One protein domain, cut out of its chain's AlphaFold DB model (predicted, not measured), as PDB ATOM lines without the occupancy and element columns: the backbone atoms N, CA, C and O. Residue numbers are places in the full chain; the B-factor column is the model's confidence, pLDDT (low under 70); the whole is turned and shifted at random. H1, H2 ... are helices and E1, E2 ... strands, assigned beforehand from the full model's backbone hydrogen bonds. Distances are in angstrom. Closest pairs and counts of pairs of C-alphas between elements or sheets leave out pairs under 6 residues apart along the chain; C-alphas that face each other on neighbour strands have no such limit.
ATOM      1  N   SER A   5     163.650 111.340 184.052       95.25
ATOM      2  CA  SER A   5     164.969 111.381 183.417       95.25
ATOM      3  C   SER A   5     165.125 110.216 182.445       95.25
ATOM      4  O   SER A   5     164.947 109.060 182.833       95.25
ATOM      5  N   TRP A   6     165.508 110.525 181.212       94.44
ATOM      6  CA  TRP A   6     165.619 109.580 180.108       94.44
ATOM      7  C   TRP A   6     166.989 109.706 179.453       94.44
ATOM      8  O   TRP A   6     167.397 110.810 179.095       94.44
ATOM      9  N   GLU A   7     167.701 108.597 179.283       95.69
ATOM     10  CA  GLU A   7     168.827 108.543 178.359       95.69
ATOM     11  C   GLU A   7     168.289 108.468 176.932       95.69
ATOM     12  O   GLU A   7     167.465 107.607 176.616       95.69
ATOM     13  N   ILE A   8     168.744 109.383 176.081       94.69
ATOM     14  CA  ILE A   8     168.426 109.362 174.655       94.69
ATOM     15  C   ILE A   8     169.615 108.779 173.900       94.69
ATOM     16  O   ILE A   8     170.763 109.198 174.101       94.69
ATOM     17  N   ARG A   9     169.324 107.846 172.994       94.69
ATOM     18  CA  ARG A   9     170.305 107.231 172.097       94.69
ATOM     19  C   ARG A   9     169.794 107.210 170.668       94.69
ATOM     20  O   ARG A   9     168.589 107.274 170.432       94.69
ATOM     21  N   ILE A  10     170.715 107.102 169.721       93.19
ATOM     22  CA  ILE A  10     170.386 106.976 168.300       93.19
ATOM     23  C   ILE A  10     171.128 105.786 167.720       93.19
ATOM     24  O   ILE A  10     172.353 105.727 167.836       93.19
ATOM     25  N   GLY A  11     170.396 104.891 167.062       92.62
ATOM     26  CA  GLY A  11     170.965 103.864 166.199       92.62
ATOM     27  C   GLY A  11     171.454 104.484 164.897       92.62
ATOM     28  O   GLY A  11     170.674 105.114 164.180       92.62
ATOM     29  N   ILE A  12     172.738 104.323 164.600       90.88
ATOM     30  CA  ILE A  12     173.378 104.864 163.406       90.88
ATOM     31  C   ILE A  12     174.100 103.771 162.627       90.88
ATOM     32  O   ILE A  12     174.617 102.807 163.205       90.88
ATOM     33  N   LYS A  13     174.224 103.999 161.320       87.94
ATOM     34  CA  LYS A  13     175.185 103.284 160.487       87.94
ATOM     35  C   LYS A  13     176.529 103.997 160.491       87.94
ATOM     36  O   LYS A  13     176.599 105.222 160.381       87.94
ATOM     37  N   THR A  14     177.595 103.220 160.638       84.94
ATOM     38  CA  THR A  14     178.962 103.717 160.467       84.94
ATOM     39  C   THR A  14     179.332 103.756 158.981       84.94
ATOM     40  O   THR A  14     178.592 103.254 158.136       84.94
ATOM     41  N   ARG A  15     180.461 104.382 158.629       84.31
ATOM     42  CA  ARG A  15     180.913 104.583 157.233       84.31
ATOM     43  C   ARG A  15     179.964 105.391 156.340       84.31
ATOM     44  O   ARG A  15     180.196 105.483 155.131       84.31
ATOM     45  N   GLU A  16     178.951 106.025 156.917       80.44
ATOM     46  CA  GLU A  16     178.129 107.008 156.224       80.44
ATOM     47  C   GLU A  16     178.934 108.298 156.118       80.44
ATOM     48  O   GLU A  16     179.406 108.831 157.117       80.44
ATOM     49  N   LYS A  17     179.135 108.818 154.909       81.50
ATOM     50  CA  LYS A  17     180.049 109.946 154.654       81.50
ATOM     51  C   LYS A  17     179.478 111.300 155.098       81.50
ATOM     52  O   LYS A  17     179.646 112.295 154.416       81.50
ATOM     53  N   ASN A  18     178.794 111.359 156.237       84.75
ATOM     54  CA  ASN A  18     178.143 112.557 156.744       84.75
ATOM     55  C   ASN A  18     178.713 112.965 158.108       84.75
ATOM     56  O   ASN A  18     179.088 112.132 158.932       84.75
ATOM     57  N   ILE A  19     178.737 114.273 158.354       89.94
ATOM     58  CA  ILE A  19     179.055 114.851 159.658       89.94
ATOM     59  C   ILE A  19     177.813 115.590 160.134       89.94
ATOM     60  O   ILE A  19     177.357 116.528 159.473       89.94
ATOM     61  N   VAL A  20     177.261 115.185 161.276       90.19
ATOM     62  CA  VAL A  20     175.954 115.657 161.740       90.19
ATOM     63  C   VAL A  20     176.040 116.303 163.111       90.19
ATOM     64  O   VAL A  20     176.465 115.692 164.086       90.19
ATOM     65  N   GLN A  21     175.571 117.545 163.206       93.50
ATOM     66  CA  GLN A  21     175.329 118.189 164.487       93.50
ATOM     67  C   GLN A  21     173.939 117.811 164.993       93.50
ATOM     68  O   GLN A  21     172.926 118.036 164.323       93.50
ATOM     69  N   ILE A  22     173.901 117.288 166.211       93.38
ATOM     70  CA  ILE A  22     172.675 116.937 166.920       93.38
ATOM     71  C   ILE A  22     172.323 118.065 167.893       93.38
ATOM     72  O   ILE A  22     173.214 118.683 168.479       93.38
ATOM     73  N   TYR A  23     171.032 118.340 168.050       94.62
ATOM     74  CA  TYR A  23     170.482 119.311 168.987       94.62
ATOM     75  C   TYR A  23     169.327 118.698 169.777       94.62
ATOM     76  O   TYR A  23     168.450 118.057 169.191       94.62
ATOM     77  N   VAL A  24     169.288 118.987 171.076       92.88
ATOM     78  CA  VAL A  24     168.142 118.715 171.955       92.88
ATOM     79  C   VAL A  24     167.662 120.049 172.509       92.88
ATOM     80  O   VAL A  24     168.462 120.812 173.045       92.88
ATOM     81  N   ASP A  25     166.391 120.379 172.294       92.44
ATOM     82  CA  ASP A  25     165.786 121.665 172.676       92.44
ATOM     83  C   ASP A  25     166.558 122.888 172.161       92.44
ATOM     84  O   ASP A  25     166.723 123.903 172.831       92.44
ATOM     85  N   GLY A  26     167.064 122.777 170.929       93.88
ATOM     86  CA  GLY A  26     167.854 123.821 170.273       93.88
ATOM     87  C   GLY A  26     169.300 123.938 170.768       93.88
ATOM     88  O   GLY A  26     170.078 124.672 170.157       93.88
ATOM     89  N   ILE A  27     169.694 123.183 171.798       94.06
ATOM     90  CA  ILE A  27     171.052 123.169 172.350       94.06
ATOM     91  C   ILE A  27     171.896 122.128 171.598       94.06
ATOM     92  O   ILE A  27     171.474 120.972 171.514       94.06
ATOM     93  N   PRO A  28     173.074 122.491 171.046       95.31
ATOM     94  CA  PRO A  28     173.979 121.523 170.432       95.31
ATOM     95  C   PRO A  28     174.394 120.438 171.434       95.31
ATOM     96  O   PRO A  28     174.859 120.740 172.533       95.31
ATOM     97  N   ASN A  29     174.252 119.174 171.047       93.75
ATOM     98  CA  ASN A  29     174.724 118.035 171.821       93.75
ATOM     99  C   ASN A  29     176.143 117.660 171.382       93.75
ATOM    100  O   ASN A  29     176.328 117.050 170.331       93.75
ATOM    101  N   GLY A  30     177.132 118.048 172.189       91.19
ATOM    102  CA  GLY A  30     178.539 117.747 171.930       91.19
ATOM    103  C   GLY A  30     179.062 118.317 170.606       91.19
ATOM    104  O   GLY A  30     178.479 119.227 170.011       91.19
ATOM    105  N   ILE A  31     180.198 117.774 170.164       92.88
ATOM    106  CA  ILE A  31     180.769 118.063 168.845       92.88
ATOM    107  C   ILE A  31     179.971 117.344 167.743       92.88
ATOM    108  O   ILE A  31     179.354 116.314 168.027       92.88
ATOM    109  N   PRO A  32     180.000 117.835 166.489       92.81
ATOM    110  CA  PRO A  32     179.404 117.122 165.370       92.81
ATOM    111  C   PRO A  32     179.883 115.672 165.284       92.81
ATOM    112  O   PRO A  32     181.076 115.382 165.393       92.81
ATOM    113  N   LEU A  33     178.934 114.770 165.068       91.50
ATOM    114  CA  LEU A  33     179.170 113.348 164.923       91.50
ATOM    115  C   LEU A  33     179.677 113.050 163.515       91.50
ATOM    116  O   LEU A  33     178.943 113.229 162.545       91.50
ATOM    117  N   ASP A  34     180.914 112.577 163.414       90.31
ATOM    118  CA  ASP A  34     181.465 112.025 162.180       90.31
ATOM    119  C   ASP A  34     181.007 110.571 162.019       90.31
ATOM    120  O   ASP A  34     181.475 109.679 162.730       90.31
ATOM    121  N   MET A  35     180.066 110.350 161.102       87.69
ATOM    122  CA  MET A  35     179.507 109.028 160.815       87.69
ATOM    123  C   MET A  35     180.375 108.225 159.838       87.69
ATOM    124  O   MET A  35     180.127 107.038 159.637       87.69
ATOM    125  N   GLY A  36     181.416 108.842 159.263       87.69
ATOM    126  CA  GLY A  36     182.308 108.210 158.293       87.69
ATOM    127  C   GLY A  36     183.342 107.288 158.934       87.69
ATOM    128  O   GLY A  36     183.999 106.515 158.236       87.69
ATOM    129  N   LYS A  37     183.485 107.348 160.261       90.38
ATOM    130  CA  LYS A  37     184.389 106.483 161.020       90.38
ATOM    131  C   LYS A  37     183.922 105.034 160.957       90.38
ATOM    132  O   LYS A  37     182.732 104.759 161.030       90.38
ATOM    133  N   ASN A  38     184.876 104.114 160.861       91.75
ATOM    134  CA  ASN A  38     184.629 102.690 161.080       91.75
ATOM    135  C   ASN A  38     184.402 102.439 162.574       91.75
ATOM    136  O   ASN A  38     184.998 103.136 163.396       91.75
ATOM    137  N   ALA A  39     183.630 101.420 162.939       93.50
ATOM    138  CA  ALA A  39     183.389 101.096 164.343       93.50
ATOM    139  C   ALA A  39     184.668 100.777 165.139       93.50
ATOM    140  O   ALA A  39     184.765 101.119 166.316       93.50
ATOM    141  N   GLU A  40     185.690 100.199 164.508       94.69
ATOM    142  CA  GLU A  40     186.973  99.891 165.152       94.69
ATOM    143  C   GLU A  40     187.884 101.124 165.307       94.69
ATOM    144  O   GLU A  40     188.970 101.029 165.881       94.69
ATOM    145  N   HIS A  41     187.479 102.294 164.791       95.12
ATOM    146  CA  HIS A  41     188.254 103.527 164.925       95.12
ATOM    147  C   HIS A  41     188.550 103.806 166.411       95.12
ATOM    148  O   HIS A  41     187.630 103.673 167.215       95.12
ATOM    149  N   PRO A  42     189.763 104.244 166.808       94.12
ATOM    150  CA  PRO A  42     190.136 104.405 168.222       94.12
ATOM    151  C   PRO A  42     189.176 105.261 169.064       94.12
ATOM    152  O   PRO A  42     188.969 104.965 170.236       94.12
ATOM    153  N   ASP A  43     188.554 106.280 168.464       91.94
ATOM    154  CA  ASP A  43     187.528 107.117 169.117       91.94
ATOM    155  C   ASP A  43     186.224 106.371 169.461       91.94
ATOM    156  O   ASP A  43     185.460 106.821 170.315       91.94
ATOM    157  N   ILE A  44     185.945 105.266 168.768       95.25
ATOM    158  CA  ILE A  44     184.809 104.376 169.006       95.25
ATOM    159  C   ILE A  44     185.340 103.155 169.766       95.25
ATOM    160  O   ILE A  44     185.165 103.067 170.977       95.25
ATOM    161  N   GLY A  45     186.116 102.298 169.097       95.56
ATOM    162  CA  GLY A  45     186.804 101.150 169.690       95.56
ATOM    163  C   GLY A  45     185.930  99.913 169.835       95.56
ATOM    164  O   GLY A  45     186.078  99.184 170.809       95.56
ATOM    165  N   TYR A  46     185.015  99.687 168.895       95.94
ATOM    166  CA  TYR A  46     184.253  98.445 168.821       95.94
ATOM    167  C   TYR A  46     185.182  97.242 168.626       95.94
ATOM    168  O   TYR A  46     186.108  97.287 167.813       95.94
ATOM    169  N   ILE A  47     184.893  96.155 169.340       95.62
ATOM    170  CA  ILE A  47     185.488  94.831 169.148       95.62
ATOM    171  C   ILE A  47     184.331  93.834 169.098       95.62
ATOM    172  O   ILE A  47     183.464  93.895 169.964       95.62
ATOM    173  N   ALA A  48     184.281  92.939 168.109       93.69
ATOM    174  CA  ALA A  48     183.239  91.907 168.049       93.69
ATOM    175  C   ALA A  48     183.293  90.989 169.286       93.69
ATOM    176  O   ALA A  48     184.381  90.715 169.791       93.69
ATOM    177  N   ASP A  49     182.134  90.544 169.787       93.38
ATOM    178  CA  ASP A  49     182.052  89.757 171.032       93.38
ATOM    179  C   ASP A  49     182.887  88.469 170.946       93.38
ATOM    180  O   ASP A  49     183.657  88.165 171.857       93.38
ATOM    181  N   ASP A  50     182.839  87.788 169.797       93.31
ATOM    182  CA  ASP A  50     183.582  86.555 169.504       93.31
ATOM    183  C   ASP A  50     185.112  86.730 169.431       93.31
ATOM    184  O   ASP A  50     185.850  85.743 169.412       93.31
ATOM    185  N   LEU A  51     185.598  87.974 169.421       95.19
ATOM    186  CA  LEU A  51     187.020  88.323 169.477       95.19
ATOM    187  C   LEU A  51     187.485  88.728 170.884       95.19
ATOM    188  O   LEU A  51     188.641  89.119 171.052       95.19
ATOM    189  N   THR A  52     186.611  88.652 171.889       95.31
ATOM    190  CA  THR A  52     186.922  88.982 173.288       95.31
ATOM    191  C   THR A  52     186.869  87.744 174.182       95.31
ATOM    192  O   THR A  52     186.160  86.784 173.897       95.31
ATOM    193  N   GLU A  53     187.618  87.756 175.286       96.56
ATOM    194  CA  GLU A  53     187.614  86.650 176.260       96.56
ATOM    195  C   GLU A  53     186.370  86.657 177.167       96.56
ATOM    196  O   GLU A  53     186.048  85.639 177.778       96.56
ATOM    197  N   ASP A  54     185.684  87.798 177.269       95.44
ATOM    198  CA  ASP A  54     184.572  88.044 178.189       95.44
ATOM    199  C   ASP A  54     183.240  88.323 177.479       95.44
ATOM    200  O   ASP A  54     182.337  88.910 178.075       95.44
ATOM    201  N   ASP A  55     183.120  87.898 176.218       92.81
ATOM    202  CA  ASP A  55     181.903  88.031 175.406       92.81
ATOM    203  C   ASP A  55     181.384  89.485 175.367       92.81
ATOM    204  O   ASP A  55     180.205  89.782 175.571       92.81
ATOM    205  N   GLY A  56     182.316  90.424 175.192       93.88
ATOM    206  CA  GLY A  56     182.058  91.843 174.981       93.88
ATOM    207  C   GLY A  56     181.881  92.686 176.235       93.88
ATOM    208  O   GLY A  56     181.791  93.907 176.110       93.88
ATOM    209  N   VAL A  57     181.854  92.100 177.434       93.69
ATOM    210  CA  VAL A  57     181.499  92.815 178.676       93.69
ATOM    211  C   VAL A  57     182.413  94.016 178.944       93.69
ATOM    212  O   VAL A  57     181.942  95.097 179.310       93.69
ATOM    213  N   THR A  58     183.725  93.865 178.766       95.44
ATOM    214  CA  THR A  58     184.682  94.966 178.944       95.44
ATOM    215  C   THR A  58     184.576  95.977 177.807       95.44
ATOM    216  O   THR A  58     184.567  97.183 178.063       95.44
ATOM    217  N   ASN A  59     184.412  95.516 176.562       96.06
ATOM    218  CA  ASN A  59     184.273  96.414 175.417       96.06
ATOM    219  C   ASN A  59     183.002  97.272 175.503       96.06
ATOM    220  O   ASN A  59     183.053  98.456 175.187       96.06
ATOM    221  N   ASP A  60     181.895  96.727 176.006       94.94
ATOM    222  CA  ASP A  60     180.653  97.472 176.220       94.94
ATOM    223  C   ASP A  60     180.832  98.609 177.234       94.94
ATOM    224  O   ASP A  60     180.354  99.726 177.014       94.94
ATOM    225  N   LYS A  61     181.584  98.368 178.318       93.62
ATOM    226  CA  LYS A  61     181.934  99.415 179.292       93.62
ATOM    227  C   LYS A  61     182.794 100.503 178.652       93.62
ATOM    228  O   LYS A  61     182.526 101.690 178.847       93.62
ATOM    229  N   ASP A  62     183.795 100.114 177.868       96.06
ATOM    230  CA  ASP A  62     184.683 101.051 177.179       96.06
ATOM    231  C   ASP A  62     183.944 101.891 176.132       96.06
ATOM    232  O   ASP A  62     184.134 103.109 176.071       96.06
ATOM    233  N   LEU A  63     183.060 101.266 175.350       95.88
ATOM    234  CA  LEU A  63     182.188 101.949 174.400       95.88
ATOM    235  C   LEU A  63     181.301 102.960 175.128       95.88
ATOM    236  O   LEU A  63     181.278 104.137 174.751       95.88
ATOM    237  N   ARG A  64     180.635 102.549 176.215       94.75
ATOM    238  CA  ARG A  64     179.740 103.426 176.984       94.75
ATOM    239  C   ARG A  64     180.485 104.623 177.569       94.75
ATOM    240  O   ARG A  64     179.991 105.745 177.468       94.75
ATOM    241  N   ASN A  65     181.710 104.423 178.065       94.50
ATOM    242  CA  ASN A  65     182.592 105.501 178.534       94.50
ATOM    243  C   ASN A  65     182.935 106.523 177.434       94.50
ATOM    244  O   ASN A  65     183.192 107.691 177.727       94.50
ATOM    245  N   ARG A  66     182.907 106.110 176.163       94.69
ATOM    246  CA  ARG A  66     183.129 106.969 174.987       94.69
ATOM    247  C   ARG A  66     181.822 107.520 174.396       94.69
ATOM    248  O   ARG A  66     181.842 108.252 173.401       94.69
ATOM    249  N   GLY A  67     180.678 107.208 175.006       94.75
ATOM    250  CA  GLY A  67     179.345 107.608 174.550       94.75
ATOM    251  C   GLY A  67     178.800 106.751 173.406       94.75
ATOM    252  O   GLY A  67     177.990 107.228 172.611       94.75
ATOM    253  N   TRP A  68     179.263 105.512 173.288       95.25
ATOM    254  CA  TRP A  68     178.852 104.549 172.272       95.25
ATOM    255  C   TRP A  68     178.276 103.293 172.916       95.25
ATOM    256  O   TRP A  68     178.579 102.973 174.058       95.25
ATOM    257  N   MET A  69     177.460 102.556 172.177       95.19
ATOM    258  CA  MET A  69     177.106 101.175 172.490       95.19
ATOM    259  C   MET A  69     177.052 100.391 171.181       95.19
ATOM    260  O   MET A  69     176.856 100.971 170.107       95.19
ATOM    261  N   LYS A  70     177.197  99.070 171.261       94.44
ATOM    262  CA  LYS A  70     176.865  98.188 170.138       94.44
ATOM    263  C   LYS A  70     175.386  98.319 169.799       94.44
ATOM    264  O   LYS A  70     174.592  98.719 170.655       94.44
ATOM    265  N   ALA A  71     175.004  97.993 168.571       92.88
ATOM    266  CA  ALA A  71     173.593  97.829 168.250       92.88
ATOM    267  C   ALA A  71     172.937  96.736 169.126       92.88
ATOM    268  O   ALA A  71     173.632  95.929 169.743       92.88
ATOM    269  N   PRO A  72     171.607  96.757 169.253       89.81
ATOM    270  CA  PRO A  72     170.872  95.844 170.112       89.81
ATOM    271  C   PRO A  72     170.725  94.445 169.501       89.81
ATOM    272  O   PRO A  72     170.803  94.260 168.283       89.81
ATOM    273  N   GLU A  73     170.440  93.459 170.351       89.25
ATOM    274  CA  GLU A  73     170.198  92.075 169.920       89.25
ATOM    275  C   GLU A  73     168.785  91.831 169.360       89.25
ATOM    276  O   GLU A  73     168.554  90.837 168.671       89.25
ATOM    277  N   TYR A  74     167.820  92.723 169.620       83.94
ATOM    278  CA  TYR A  74     166.403  92.453 169.335       83.94
ATOM    279  C   TYR A  74     166.019  92.497 167.848       83.94
ATOM    280  O   TYR A  74     164.918  92.066 167.495       83.94
ATOM    281  N   PHE A  75     166.872  93.035 166.970       84.50
ATOM    282  CA  PHE A  75     166.651  92.983 165.525       84.50
ATOM    283  C   PHE A  75     167.723  92.145 164.843       84.50
ATOM    284  O   PHE A  75     168.878  92.109 165.265       84.50
ATOM    285  N   CYS A  76     167.334  91.496 163.750       84.56
ATOM    286  CA  CYS A  76     168.239  90.716 162.927       84.56
ATOM    287  C   CYS A  76     168.466  91.385 161.573       84.56
ATOM    288  O   CYS A  76     167.576  92.014 160.991       84.56
ATOM    289  N   MET A  77     169.675  91.236 161.051       80.81
ATOM    290  CA  MET A  77     170.009  91.672 159.710       80.81
ATOM    291  C   MET A  77     169.549  90.638 158.690       80.81
ATOM    292  O   MET A  77     169.933  89.467 158.731       80.81
ATOM    293  N   TYR A  78     168.765  91.083 157.715       78.56
ATOM    294  CA  TYR A  78     168.461  90.279 156.540       78.56
ATOM    295  C   TYR A  78     169.589  90.409 155.499       78.56
ATOM    296  O   TYR A  78     170.058  91.524 155.264       78.56
ATOM    297  N   PRO A  79     170.017  89.322 154.826       81.69
ATOM    298  CA  PRO A  79     169.574  87.930 154.967       81.69
ATOM    299  C   PRO A  79     170.432  87.088 155.930       81.69
ATOM    300  O   PRO A  79     170.231  85.880 156.007       81.69
ATOM    301  N   SER A  80     171.416  87.679 156.618       83.06
ATOM    302  CA  SER A  80     172.409  86.927 157.401       83.06
ATOM    303  C   SER A  80     171.835  86.249 158.648       83.06
ATOM    304  O   SER A  80     172.434  85.294 159.137       83.06
ATOM    305  N   GLY A  81     170.714  86.747 159.179       82.88
ATOM    306  CA  GLY A  81     170.127  86.276 160.434       82.88
ATOM    307  C   GLY A  81     170.937  86.657 161.678       82.88
ATOM    308  O   GLY A  81     170.570  86.250 162.774       82.88
ATOM    309  N   ARG A  82     172.018  87.435 161.520       85.88
ATOM    310  CA  ARG A  82     172.832  87.942 162.634       85.88
ATOM    311  C   ARG A  82     172.089  89.027 163.391       85.88
ATOM    312  O   ARG A  82     171.305  89.759 162.782       85.88
ATOM    313  N   SER A  83     172.348  89.141 164.688       89.56
ATOM    314  CA  SER A  83     171.796  90.231 165.487       89.56
ATOM    315  C   SER A  83     172.383  91.576 165.043       89.56
ATOM    316  O   SER A  83     173.451  91.625 164.429       89.56
ATOM    317  N   GLY A  84     171.698  92.679 165.347       89.56
ATOM    318  CA  GLY A  84     172.254  94.017 165.154       89.56
ATOM    319  C   GLY A  84     173.568  94.209 165.908       89.56
ATOM    320  O   GLY A  84     174.494  94.812 165.377       89.56
ATOM    321  N   ARG A  85     173.671  93.638 167.111       91.75
ATOM    322  CA  ARG A  85     174.868  93.659 167.959       91.75
ATOM    323  C   ARG A  85     176.118  93.099 167.282       91.75
ATOM    324  O   ARG A  85     177.202  93.646 167.476       91.75
ATOM    325  N   ASP A  86     175.951  92.063 166.462       88.75
ATOM    326  CA  ASP A  86     177.044  91.420 165.721       88.75
ATOM    327  C   ASP A  86     177.462  92.200 164.463       88.75
ATOM    328  O   ASP A  86     178.398  91.805 163.755       88.75
ATOM    329  N   ASP A  87     176.755  93.282 164.132       88.94
ATOM    330  CA  ASP A  87     177.071  94.127 162.991       88.94
ATOM    331  C   ASP A  87     178.004  95.262 163.392       88.94
ATOM    332  O   ASP A  87     177.599  96.261 163.987       88.94
ATOM    333  N   TRP A  88     179.256  95.161 162.952       87.31
ATOM    334  CA  TRP A  88     180.241  96.229 163.108       87.31
ATOM    335  C   TRP A  88     179.799  97.534 162.434       87.31
ATOM    336  O   TRP A  88     180.338  98.586 162.753       87.31
ATOM    337  N   ASN A  89     178.836  97.508 161.505       88.69
ATOM    338  CA  ASN A  89     178.350  98.723 160.865       88.69
ATOM    339  C   ASN A  89     177.168  99.390 161.589       88.69
ATOM    340  O   ASN A  89     176.734 100.457 161.158       88.69
ATOM    341  N   SER A  90     176.648  98.791 162.664       90.25
ATOM    342  CA  SER A  90     175.497  99.292 163.419       90.25
ATOM    343  C   SER A  90     175.896  99.618 164.849       90.25
ATOM    344  O   SER A  90     176.233  98.733 165.629       90.25
ATOM    345  N   LEU A  91     175.809 100.889 165.231       93.44
ATOM    346  CA  LEU A  91     176.132 101.332 166.586       93.44
ATOM    347  C   LEU A  91     175.033 102.220 167.147       93.44
ATOM    348  O   LEU A  91     174.236 102.800 166.415       93.44
ATOM    349  N   ARG A  92     175.034 102.379 168.466       94.50
ATOM    350  CA  ARG A  92     174.221 103.367 169.166       94.50
ATOM    351  C   ARG A  92     175.105 104.496 169.672       94.50
ATOM    352  O   ARG A  92     176.112 104.257 170.337       94.50
ATOM    353  N   ARG A  93     174.718 105.739 169.392       94.00
ATOM    354  CA  ARG A  93     175.330 106.933 169.983       94.00
ATOM    355  C   ARG A  93     174.506 107.385 171.183       94.00
ATOM    356  O   ARG A  93     173.334 107.723 171.025       94.00
ATOM    357  N   ILE A  94     175.127 107.442 172.359       95.69
ATOM    358  CA  ILE A  94     174.523 108.023 173.563       95.69
ATOM    359  C   ILE A  94     174.613 109.543 173.452       95.69
ATOM    360  O   ILE A  94     175.702 110.102 173.291       95.69
ATOM    361  N   LEU A  95     173.470 110.216 173.544       95.25
ATOM    362  CA  LEU A  95     173.409 111.679 173.506       95.25
ATOM    363  C   LEU A  95     173.502 112.278 174.905       95.25
ATOM    364  O   LEU A  95     174.094 113.337 175.099       95.25
ATOM    365  N   GLY A  96     172.936 111.582 175.887       94.88
ATOM    366  CA  GLY A  96     172.952 111.980 177.287       94.88
ATOM    367  C   GLY A  96     171.622 111.710 177.974       94.88
ATOM    368  O   GLY A  96     170.711 111.120 177.393       94.88
ATOM    369  N   ILE A  97     171.529 112.164 179.223       95.56
ATOM    370  CA  ILE A  97     170.326 112.066 180.049       95.56
ATOM    371  C   ILE A  97     169.619 113.417 180.064       95.56
ATOM    372  O   ILE A  97     170.226 114.440 180.379       95.56
ATOM    373  N   TYR A  98     168.322 113.397 179.779       93.69
ATOM    374  CA  TYR A  98     167.464 114.572 179.706       93.69
ATOM    375  C   TYR A  98     166.246 114.387 180.601       93.69
ATOM    376  O   TYR A  98     165.698 113.289 180.699       93.69
ATOM    377  N   THR A  99     165.803 115.462 181.247       93.44
ATOM    378  CA  THR A  99     164.498 115.473 181.912       93.44
ATOM    379  C   THR A  99     163.444 115.819 180.874       93.44
ATOM    380  O   THR A  99     163.496 116.896 180.285       93.44
ATOM    381  N   LEU A 100     162.522 114.892 180.632       89.94
ATOM    382  CA  LEU A 100     161.464 115.011 179.632       89.94
ATOM    383  C   LEU A 100     160.105 114.835 180.305       89.94
ATOM    384  O   LEU A 100     160.024 114.229 181.371       89.94
ATOM    385  N   GLY A 101     159.037 115.299 179.652       79.06
ATOM    386  CA  GLY A 101     157.660 115.021 180.079       79.06
ATOM    387  C   GLY A 101     157.089 116.008 181.101       79.06
ATOM    388  O   GLY A 101     156.079 115.709 181.725       79.06
ATOM    389  N   ASP A 102     157.669 117.202 181.211       80.12
ATOM    390  CA  ASP A 102     157.218 118.319 182.059       80.12
ATOM    391  C   ASP A 102     156.027 119.109 181.458       80.12
ATOM    392  O   ASP A 102     155.847 120.304 181.703       80.12
ATOM    393  N   GLY A 103     155.230 118.452 180.610       83.31
ATOM    394  CA  GLY A 103     154.150 119.075 179.842       83.31
ATOM    395  C   GLY A 103     154.616 119.948 178.670       83.31
ATOM    396  O   GLY A 103     153.770 120.568 178.022       83.31
ATOM    397  N   LYS A 104     155.920 120.005 178.366       85.06
ATOM    398  CA  LYS A 104     156.453 120.766 177.229       85.06
ATOM    399  C   LYS A 104     156.724 119.889 176.013       85.06
ATOM    400  O   LYS A 104     156.965 118.684 176.093       85.06
ATOM    401  N   THR A 105     156.719 120.542 174.856       90.25
ATOM    402  CA  THR A 105     157.229 119.962 173.616       90.25
ATOM    403  C   THR A 105     158.747 120.037 173.630       90.25
ATOM    404  O   THR A 105     159.305 121.133 173.615       90.25
ATOM    405  N   HIS A 106     159.397 118.876 173.594       90.12
ATOM    406  CA  HIS A 106     160.835 118.782 173.373       90.12
ATOM    407  C   HIS A 106     161.135 118.605 171.887       90.12
ATOM    408  O   HIS A 106     160.377 117.961 171.157       90.12
ATOM    409  N   THR A 107     162.247 119.174 171.431       92.44
ATOM    410  CA  THR A 107     162.671 119.100 170.032       92.44
ATOM    411  C   THR A 107     163.975 118.346 169.897       92.44
ATOM    412  O   THR A 107     164.951 118.599 170.600       92.44
ATOM    413  N   PHE A 108     163.990 117.439 168.929       90.81
ATOM    414  CA  PHE A 108     165.177 116.724 168.516       90.81
ATOM    415  C   PHE A 108     165.501 117.111 167.080       90.81
ATOM    416  O   PHE A 108     164.659 116.962 166.193       90.81
ATOM    417  N   ARG A 109     166.694 117.658 166.839       91.25
ATOM    418  CA  ARG A 109     167.084 118.124 165.505       91.25
ATOM    419  C   ARG A 109     168.470 117.624 165.147       91.25
ATOM    420  O   ARG A 109     169.431 117.899 165.851       91.25
ATOM    421  N   MET A 110     168.577 116.990 163.990       88.38
ATOM    422  CA  MET A 110     169.847 116.670 163.346       88.38
ATOM    423  C   MET A 110     170.053 117.600 162.154       88.38
ATOM    424  O   MET A 110     169.112 117.911 161.423       88.38
ATOM    425  N   LYS A 111     171.285 118.065 161.960       88.56
ATOM    426  CA  LYS A 111     171.659 118.901 160.822       88.56
ATOM    427  C   LYS A 111     173.002 118.435 160.275       88.56
ATOM    428  O   LYS A 111     173.984 118.422 161.012       88.56
ATOM    429  N   SER A 112     173.047 118.104 158.987       88.06
ATOM    430  CA  SER A 112     174.324 117.897 158.302       88.06
ATOM    431  C   SER A 112     175.146 119.190 158.337       88.06
ATOM    432  O   SER A 112     174.625 120.288 158.120       88.06
ATOM    433  N   VAL A 113     176.426 119.058 158.669       88.75
ATOM    434  CA  VAL A 113     177.406 120.151 158.676       88.75
ATOM    435  C   VAL A 113     178.019 120.339 157.282       88.75
ATOM    436  O   VAL A 113     178.592 121.388 156.993       88.75
ATOM    437  N   LEU A 114     177.862 119.351 156.398       84.25
ATOM    438  CA  LEU A 114     178.354 119.396 155.025       84.25
ATOM    439  C   LEU A 114     177.443 120.286 154.160       84.25
ATOM    440  O   LEU A 114     176.223 120.301 154.323       84.25
ATOM    441  N   SER A 115     178.038 121.071 153.258       70.25
ATOM    442  CA  SER A 115     177.360 122.196 152.600       70.25
ATOM    443  C   SER A 115     176.710 121.905 151.239       70.25
ATOM    444  O   SER A 115     175.971 122.781 150.794       70.25
ATOM    445  N   SER A 116     176.926 120.749 150.579       64.44
ATOM    446  CA  SER A 116     176.063 120.136 149.522       64.44
ATOM    447  C   SER A 116     176.787 119.134 148.589       64.44
ATOM    448  O   SER A 116     177.995 119.211 148.387       64.44
ATOM    449  N   ASN A 117     175.968 118.278 147.947       50.28
ATOM    450  CA  ASN A 117     176.148 117.502 146.699       50.28
ATOM    451  C   ASN A 117     176.931 116.187 146.664       50.28
ATOM    452  O   ASN A 117     177.093 115.593 145.597       50.28
ATOM    453  N   THR A 118     177.312 115.653 147.803       55.16
ATOM    454  CA  THR A 118     177.679 114.244 147.920       55.16
ATOM    455  C   THR A 118     176.427 113.448 148.293       55.16
ATOM    456  O   THR A 118     175.516 113.966 148.939       55.16
ATOM    457  N   SER A 119     176.321 112.205 147.821       55.84
ATOM    458  CA  SER A 119     175.257 111.246 148.154       55.84
ATOM    459  C   SER A 119     175.343 110.798 149.621       55.84
ATOM    460  O   SER A 119     175.330 109.603 149.911       55.84
ATOM    461  N   ASP A 120     175.540 111.745 150.532       65.12
ATOM    462  CA  ASP A 120     175.890 111.499 151.916       65.12
ATOM    463  C   ASP A 120     174.596 111.346 152.690       65.12
ATOM    464  O   ASP A 120     173.954 112.312 153.113       65.12
ATOM    465  N   TYR A 121     174.187 110.093 152.831       69.38
ATOM    466  CA  TYR A 121     173.015 109.742 153.597       69.38
ATOM    467  C   TYR A 121     173.246 110.098 155.060       69.38
ATOM    468  O   TYR A 121     174.300 109.853 155.643       69.38
ATOM    469  N   PHE A 122     172.231 110.704 155.661       70.56
ATOM    470  CA  PHE A 122     172.099 110.680 157.103       70.56
ATOM    471  C   PHE A 122     171.200 109.496 157.462       70.56
ATOM    472  O   PHE A 122     169.980 109.638 157.544       70.56
ATOM    473  N   GLY A 123     171.808 108.316 157.583       71.81
ATOM    474  CA  GLY A 123     171.127 107.092 157.994       71.81
ATOM    475  C   GLY A 123     171.101 106.970 159.514       71.81
ATOM    476  O   GLY A 123     172.112 106.623 160.123       71.81
ATOM    477  N   TYR A 124     169.951 107.251 160.124       80.19
ATOM    478  CA  TYR A 124     169.650 106.793 161.478       80.19
ATOM    479  C   TYR A 124     168.515 105.778 161.405       80.19
ATOM    480  O   TYR A 124     167.545 105.980 160.674       80.19
ATOM    481  N   ASP A 125     168.656 104.686 162.146       84.75
ATOM    482  CA  ASP A 125     167.718 103.566 162.084       84.75
ATOM    483  C   ASP A 125     166.579 103.745 163.098       84.75
ATOM    484  O   ASP A 125     165.416 103.471 162.803       84.75
ATOM    485  N   TYR A 126     166.901 104.219 164.304       89.38
ATOM    486  CA  TYR A 126     165.953 104.371 165.410       89.38
ATOM    487  C   TYR A 126     166.464 105.363 166.462       89.38
ATOM    488  O   TYR A 126     167.647 105.709 166.505       89.38
ATOM    489  N   ILE A 127     165.557 105.815 167.329       91.69
ATOM    490  CA  ILE A 127     165.856 106.625 168.516       91.69
ATOM    491  C   ILE A 127     165.314 105.873 169.731       91.69
ATOM    492  O   ILE A 127     164.150 105.472 169.734       91.69
ATOM    493  N   GLU A 128     166.141 105.705 170.759       92.44
ATOM    494  CA  GLU A 128     165.749 105.076 172.022       92.44
ATOM    495  C   GLU A 128     165.566 106.140 173.105       92.44
ATOM    496  O   GLU A 128     166.380 107.056 173.244       92.44
ATOM    497  N   PHE A 129     164.506 105.979 173.894       92.75
ATOM    498  CA  PHE A 129     164.251 106.747 175.108       92.75
ATOM    499  C   PHE A 129     164.237 105.770 176.279       92.75
ATOM    500  O   PHE A 129     163.244 105.075 176.496       92.75
ATOM    501  N   VAL A 130     165.335 105.714 177.028       93.56
ATOM    502  CA  VAL A 130     165.514 104.740 178.109       93.56
ATOM    503  C   VAL A 130     165.348 105.437 179.459       93.56
ATOM    504  O   VAL A 130     166.099 106.371 179.747       93.56
ATOM    505  N   PRO A 131     164.390 105.035 180.316       94.06
ATOM    506  CA  PRO A 131     164.280 105.588 181.661       94.06
ATOM    507  C   PRO A 131     165.593 105.410 182.426       94.06
ATOM    508  O   PRO A 131     166.131 104.306 182.486       94.06
ATOM    509  N   LYS A 132     166.082 106.465 183.085       94.56
ATOM    510  CA  LYS A 132     167.358 106.435 183.823       94.56
ATOM    511  C   LYS A 132     167.434 105.283 184.833       94.56
ATOM    512  O   LYS A 132     168.494 104.695 185.001       94.56
ATOM    513  N   GLY A 133     166.317 104.963 185.488       92.38
ATOM    514  CA  GLY A 133     166.246 103.884 186.478       92.38
ATOM    515  C   GLY A 133     166.426 102.476 185.905       92.38
ATOM    516  O   GLY A 133     166.648 101.556 186.677       92.38
ATOM    517  N   LEU A 134     166.343 102.300 184.582       91.94
ATOM    518  CA  LEU A 134     166.583 101.010 183.934       91.94
ATOM    519  C   LEU A 134     168.037 100.830 183.489       91.94
ATOM    520  O   LEU A 134     168.441  99.693 183.288       91.94
ATOM    521  N   LEU A 135     168.833 101.905 183.404       90.56
ATOM    522  CA  LEU A 135     170.217 101.860 182.903       90.56
ATOM    523  C   LEU A 135     171.139 100.955 183.733       90.56
ATOM    524  O   LEU A 135     172.118 100.439 183.211       90.56
TER     525      LEU A 135
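AT A GLANCE: This is residues 5 to 135 of the 141 residues of an uncharacterized protein of Bacteroidetes bacterium ADurb.Bin090 (UniProt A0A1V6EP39). With little regular structure, the domain is a strongly twisted wall of four strands, with H1 beside its edge strand E3 and a separate two-stranded ribbon, E2 and E5, of which E2 is near E4 and E5 is apart from it. The 131 printed residues, under half in named elements, run E1 E2 H1 E3 E4 E5 E6, mostly strand. The wall's order is E3 E4 E1 E6, antiparallel. The whole is compact, radius of gyration of the C-alphas 15.4 A, spanning 44 by 43 by 29 A.

IN THESE COORDINATES: E4 is residues 90 to 100, 26.6 A; E1, 5 to 13, 26.4 A, from C-alpha 5 (164.969, 111.381, 183.417); E6, 124 to 131, 20.9 A, to C-alpha 131 (164.280, 105.588, 181.661). E3 is 68 to 70, H1 57 to 65, E2 19 to 24, E5 108 to 112.

HOW THE PARTS SIT: Within hydrogen-bond range are N 69 and O 92 (hairpin E3 and E4), 2.8 A; N 8 and O 96 (E1, E4), 2.9 A; N 9 and O 128 (E1, E6), 3.1 A; N 21 and O 111 (E2, E5), 2.8 A. E4 bends by 64 degrees at residue 97. H1, with every O i to N i+4 pair within range, stands at the sheet's level, height 1.5 A; its closest C-alphas with E3 are Leu 63 and Met 69, 5.5 A.

THE WHOLE: The farthest C-alphas, Glu 53 and Gly 103, are 46.7 A apart. The printed part has no cut. Links E2 to H1, E3 to E4 and E5 to E6 are long. Residues 116 to 121 have pLDDT under 70.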